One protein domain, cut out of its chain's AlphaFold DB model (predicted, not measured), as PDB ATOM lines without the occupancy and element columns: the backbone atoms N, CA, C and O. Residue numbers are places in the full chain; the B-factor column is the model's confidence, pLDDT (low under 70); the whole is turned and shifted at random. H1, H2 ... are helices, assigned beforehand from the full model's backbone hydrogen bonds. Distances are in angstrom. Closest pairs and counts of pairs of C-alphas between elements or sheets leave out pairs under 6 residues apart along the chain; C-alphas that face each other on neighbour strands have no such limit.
ATOM      1  N   PRO A  75     168.392 118.673 148.953       83.44
ATOM      2  CA  PRO A  75     168.796 120.045 149.270       83.44
ATOM      3  C   PRO A  75     167.688 121.076 149.005       83.44
ATOM      4  O   PRO A  75     167.484 121.977 149.814       83.44
ATOM      5  N   SER A  76     166.922 120.930 147.918       86.31
ATOM      6  CA  SER A  76     165.832 121.857 147.575       86.31
ATOM      7  C   SER A  76     164.687 121.828 148.592       86.31
ATOM      8  O   SER A  76     164.254 122.881 149.047       86.31
ATOM      9  N   HIS A  77     164.252 120.635 149.014       87.50
ATOM     10  CA  HIS A  77     163.160 120.491 149.985       87.50
ATOM     11  C   HIS A  77     163.516 121.094 151.348       87.50
ATOM     12  O   HIS A  77     162.671 121.708 151.993       87.50
ATOM     13  N   ILE A  78     164.772 120.957 151.784       86.50
ATOM     14  CA  ILE A  78     165.217 121.536 153.058       86.50
ATOM     15  C   ILE A  78     165.242 123.066 153.001       86.50
ATOM     16  O   ILE A  78     164.911 123.720 153.991       86.50
ATOM     17  N   LEU A  79     165.582 123.653 151.853       83.62
ATOM     18  CA  LEU A  79     165.541 125.106 151.677       83.62
ATOM     19  C   LEU A  79     164.111 125.644 151.693       83.62
ATOM     20  O   LEU A  79     163.869 126.692 152.290       83.62
ATOM     21  N   ASP A  80     163.169 124.940 151.067       86.56
ATOM     22  CA  ASP A  80     161.757 125.334 151.077       86.56
ATOM     23  C   ASP A  80     161.161 125.244 152.483       86.56
ATOM     24  O   ASP A  80     160.486 126.176 152.924       86.56
ATOM     25  N   LEU A  81     161.498 124.187 153.228       85.00
ATOM     26  CA  LEU A  81     161.116 124.038 154.630       85.00
ATOM     27  C   LEU A  81     161.684 125.172 155.493       85.00
ATOM     28  O   LEU A  81     160.948 125.785 156.262       85.00
ATOM     29  N   ALA A  82     162.966 125.511 155.327       81.19
ATOM     30  CA  ALA A  82     163.583 126.623 156.047       81.19
ATOM     31  C   ALA A  82     162.884 127.959 155.746       81.19
ATOM     32  O   ALA A  82     162.638 128.750 156.654       81.19
ATOM     33  N   VAL A  83     162.516 128.201 154.487       80.88
ATOM     34  CA  VAL A  83     161.806 129.422 154.082       80.88
ATOM     35  C   VAL A  83     160.396 129.473 154.663       80.88
ATOM     36  O   VAL A  83     159.996 130.531 155.141       80.88
ATOM     37  N   GLN A  84     159.665 128.355 154.690       83.00
ATOM     38  CA  GLN A  84     158.357 128.285 155.354       83.00
ATOM     39  C   GLN A  84     158.471 128.528 156.861       83.00
ATOM     40  O   GLN A  84     157.698 129.313 157.406       83.00
ATOM     41  N   CYS A  85     159.463 127.926 157.525       78.44
ATOM     42  CA  CYS A  85     159.716 128.168 158.944       78.44
ATOM     43  C   CYS A  85     159.990 129.648 159.221       78.44
ATOM     44  O   CYS A  85     159.485 130.179 160.200       78.44
ATOM     45  N   ILE A  86     160.740 130.328 158.354       74.38
ATOM     46  CA  ILE A  86     161.044 131.756 158.507       74.38
ATOM     47  C   ILE A  86     159.830 132.628 158.205       74.38
ATOM     48  O   ILE A  86     159.598 133.598 158.916       74.38
ATOM     49  N   ALA A  87     159.037 132.281 157.191       77.12
ATOM     50  CA  ALA A  87     157.803 132.996 156.870       77.12
ATOM     51  C   ALA A  87     156.751 132.882 157.987       77.12
ATOM     52  O   ALA A  87     155.929 133.778 158.146       77.12
ATOM     53  N   ALA A  88     156.790 131.795 158.764       73.62
ATOM     54  CA  ALA A  88     155.935 131.597 159.929       73.62
ATOM     55  C   ALA A  88     156.400 132.380 161.172       73.62
ATOM     56  O   ALA A  88     155.647 132.475 162.142       73.62
ATOM     57  N   LEU A  89     157.616 132.942 161.168       71.50
ATOM     58  CA  LEU A  89     158.099 133.769 162.270       71.50
ATOM     59  C   LEU A  89     157.576 135.206 162.146       71.50
ATOM     60  O   LEU A  89     157.626 135.780 161.056       71.50
ATOM     61  N   PRO A  90     157.118 135.828 163.252       61.56
ATOM     62  CA  PRO A  90     156.745 137.235 163.247       61.56
ATOM     63  C   PRO A  90     157.904 138.098 162.723       61.56
ATOM     64  O   PRO A  90     159.063 137.935 163.118       61.56
ATOM     65  N   ALA A  91     157.569 139.001 161.801       55.88
ATOM     66  CA  ALA A  91     158.443 139.661 160.825       55.88
ATOM     67  C   ALA A  91     159.515 140.630 161.377       55.88
ATOM     68  O   ALA A  91     160.119 141.391 160.623       55.88
ATOM     69  N   GLU A  92     159.806 140.599 162.673       54.12
ATOM     70  CA  GLU A  92     160.836 141.442 163.302       54.12
ATOM     71  C   GLU A  92     162.261 140.905 163.054       54.12
ATOM     72  O   GLU A  92     163.261 141.550 163.367       54.12
ATOM     73  N   THR A  93     162.383 139.737 162.423       55.25
ATOM     74  CA  THR A  93     163.645 139.037 162.156       55.25
ATOM     75  C   THR A  93     164.235 139.381 160.782       55.25
ATOM     76  O   THR A  93     164.530 138.505 159.967       55.25
ATOM     77  N   SER A  94     164.482 140.671 160.519       55.97
ATOM     78  CA  SER A  94     165.103 141.119 159.255       55.97
ATOM     79  C   SER A  94     166.465 140.457 158.981       55.97
ATOM     80  O   SER A  94     166.815 140.199 157.831       55.97
ATOM     81  N   ALA A  95     167.204 140.100 160.037       66.62
ATOM     82  CA  ALA A  95     168.495 139.423 159.937       66.62
ATOM     83  C   ALA A  95     168.383 137.979 159.412       66.62
ATOM     84  O   ALA A  95     169.209 137.551 158.608       66.62
ATOM     85  N   VAL A  96     167.351 137.233 159.823       67.31
ATOM     86  CA  VAL A  96     167.159 135.832 159.402       67.31
ATOM     87  C   VAL A  96     166.724 135.775 157.940       67.31
ATOM     88  O   VAL A  96     167.239 134.968 157.165       67.31
ATOM     89  N   VAL A  97     165.834 136.685 157.537       69.69
ATOM     90  CA  VAL A  97     165.421 136.829 156.135       69.69
ATOM     91  C   VAL A  97     166.615 137.206 155.250       69.69
ATOM     92  O   VAL A  97     166.784 136.614 154.183       69.69
ATOM     93  N   ALA A  98     167.479 138.124 155.700       71.56
ATOM     94  CA  ALA A  98     168.683 138.514 154.966       71.56
ATOM     95  C   ALA A  98     169.669 137.344 154.780       71.56
ATOM     96  O   ALA A  98     170.161 137.124 153.671       71.56
ATOM     97  N   GLU A  99     169.922 136.551 155.824       72.94
ATOM     98  CA  GLU A  99     170.800 135.373 155.728       72.94
ATOM     99  C   GLU A  99     170.216 134.282 154.814       72.94
ATOM    100  O   GLU A  99     170.945 133.667 154.033       72.94
ATOM    101  N   VAL A 100     168.894 134.080 154.804       72.38
ATOM    102  CA  VAL A 100     168.272 133.111 153.885       72.38
ATOM    103  C   VAL A 100     168.245 133.584 152.441       72.38
ATOM    104  O   VAL A 100     168.481 132.780 151.534       72.38
ATOM    105  N   GLN A 101     168.044 134.877 152.194       74.38
ATOM    106  CA  GLN A 101     168.220 135.436 150.853       74.38
ATOM    107  C   GLN A 101     169.665 135.275 150.367       74.38
ATOM    108  O   GLN A 101     169.887 134.881 149.220       74.38
ATOM    109  N   LYS A 102     170.650 135.484 151.248       79.44
ATOM    110  CA  LYS A 102     172.070 135.261 150.952       79.44
ATOM    111  C   LYS A 102     172.369 133.796 150.626       79.44
ATOM    112  O   LYS A 102     173.045 133.527 149.635       79.44
ATOM    113  N   LEU A 103     171.818 132.843 151.382       77.06
ATOM    114  CA  LEU A 103     171.927 131.407 151.088       77.06
ATOM    115  C   LEU A 103     171.309 131.043 149.733       77.06
ATOM    116  O   LEU A 103     171.953 130.355 148.939       77.06
ATOM    117  N   ARG A 104     170.100 131.539 149.435       76.25
ATOM    118  CA  ARG A 104     169.454 131.336 148.126       76.25
ATOM    119  C   ARG A 104     170.315 131.876 146.988       76.25
ATOM    120  O   ARG A 104     170.465 131.197 145.977       76.25
ATOM    121  N   TYR A 105     170.919 133.048 147.168       81.69
ATOM    122  CA  TYR A 105     171.810 133.647 146.176       81.69
ATOM    123  C   TYR A 105     173.079 132.810 145.949       81.69
ATOM    124  O   TYR A 105     173.432 132.514 144.808       81.69
ATOM    125  N   VAL A 106     173.741 132.359 147.019       79.62
ATOM    126  CA  VAL A 106     174.947 131.513 146.923       79.62
ATOM    127  C   VAL A 106     174.643 130.183 146.230       79.62
ATOM    128  O   VAL A 106     175.417 129.741 145.380       79.62
ATOM    129  N   LEU A 107     173.515 129.553 146.557       76.50
ATOM    130  CA  LEU A 107     173.112 128.285 145.951       76.50
ATOM    131  C   LEU A 107     172.701 128.446 144.485       76.50
ATOM    132  O   LEU A 107     173.115 127.639 143.654       76.50
ATOM    133  N   ALA A 108     171.958 129.503 144.145       74.12
ATOM    134  CA  ALA A 108     171.615 129.811 142.758       74.12
ATOM    135  C   ALA A 108     172.874 130.022 141.896       74.12
ATOM    136  O   ALA A 108     172.954 129.504 140.781       74.12
ATOM    137  N   ASN A 109     173.892 130.693 142.444       75.00
ATOM    138  CA  ASN A 109     175.163 130.899 141.753       75.00
ATOM    139  C   ASN A 109     175.961 129.599 141.578       75.00
ATOM    140  O   ASN A 109     176.559 129.399 140.523       75.00
ATOM    141  N   GLN A 110     175.945 128.679 142.549       72.31
ATOM    142  CA  GLN A 110     176.601 127.372 142.381       72.31
ATOM    143  C   GLN A 110     175.976 126.544 141.251       72.31
ATOM    144  O   GLN A 110     176.698 125.911 140.482       72.31
ATOM    145  N   VAL A 111     174.647 126.575 141.115       66.56
ATOM    146  CA  VAL A 111     173.951 125.862 140.033       66.56
ATOM    147  C   VAL A 111     174.277 126.479 138.667       66.56
ATOM    148  O   VAL A 111     174.457 125.742 137.698       66.56
ATOM    149  N   GLN A 112     174.429 127.806 138.578       63.22
ATOM    150  CA  GLN A 112     174.815 128.471 137.327       63.22
ATOM    151  C   GLN A 112     176.262 128.195 136.901       63.22
ATOM    152  O   GLN A 112     176.503 127.980 135.714       63.22
ATOM    153  N   ILE A 113     177.219 128.148 137.833       61.28
ATOM    154  CA  ILE A 113     178.633 127.888 137.496       61.28
ATOM    155  C   ILE A 113     178.805 126.488 136.882       61.28
ATOM    156  O   ILE A 113     179.647 126.297 136.008       61.28
ATOM    157  N   ASN A 114     177.964 125.524 137.266       58.25
ATOM    158  CA  ASN A 114     178.023 124.157 136.747       58.25
ATOM    159  C   ASN A 114     177.273 123.954 135.412       58.25
ATOM    160  O   ASN A 114     177.315 122.869 134.839       58.25
TER     161      ASN A 114
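Overview. This is residues 75 to 114 of the 301 residues of an uncharacterized protein of Saprolegnia diclina (strain VS20) (UniProt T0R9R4). This is a loose, flat helical hairpin: a shorter helix, H1, runs one way, a loop turns the chain round, and a longer helix, H2, runs back beside it. The two helices come near each other close to the loop and spread apart beyond it like a narrow V, and the last residues of H2 stick out past H1. The printed part has 40 residues with two named helices, H1 then H2, and no named strand; the class is all helix. The whole is loose, with a radius of gyration of the C-alphas of 11.3 A, and the C-alphas span 36 by 19 by 7 A.

Along the chain. H1 is residues 75 to 87, 18.6 A from first to last C-alpha, and begins with C-alpha 75 at (168.796, 120.045, 149.270). Residues 88 to 93 link it to H2, residues 94 to 113, 28.8 A long. H2 begins with C-alpha 94 at (165.103, 141.119, 159.255) and ends with C-alpha 113 at (178.633, 127.888, 137.496).

Arrangement. H1 and H2 form a helical hairpin and run opposite ways at a shallow tilt of 21 degrees. They only just touch, with 3 pairs of C-alphas within 8 A, through residues 83 to 86 of H1 and 96 to 100 of H2 alone. The closest C-alphas are those of Ile 86 and Val 97, 7.1 A apart, while the centres are 12.1 A apart. In both helices every O i to N i+4 pair is within hydrogen-bond range.

Size, cuts and confidence. The two C-alphas farthest apart, those of Pro 90 and Asn 114, are 36.4 A apart. The printed part has no cut, and the link from H1 to H2 is short. Residues 88 to 95 stand free, as do residues 108 to 114, of which 108 to 113 belong to H2. The mean pLDDT of the printed part is 73.5, and residues 90 to 97 and 111 to 114 are under 70.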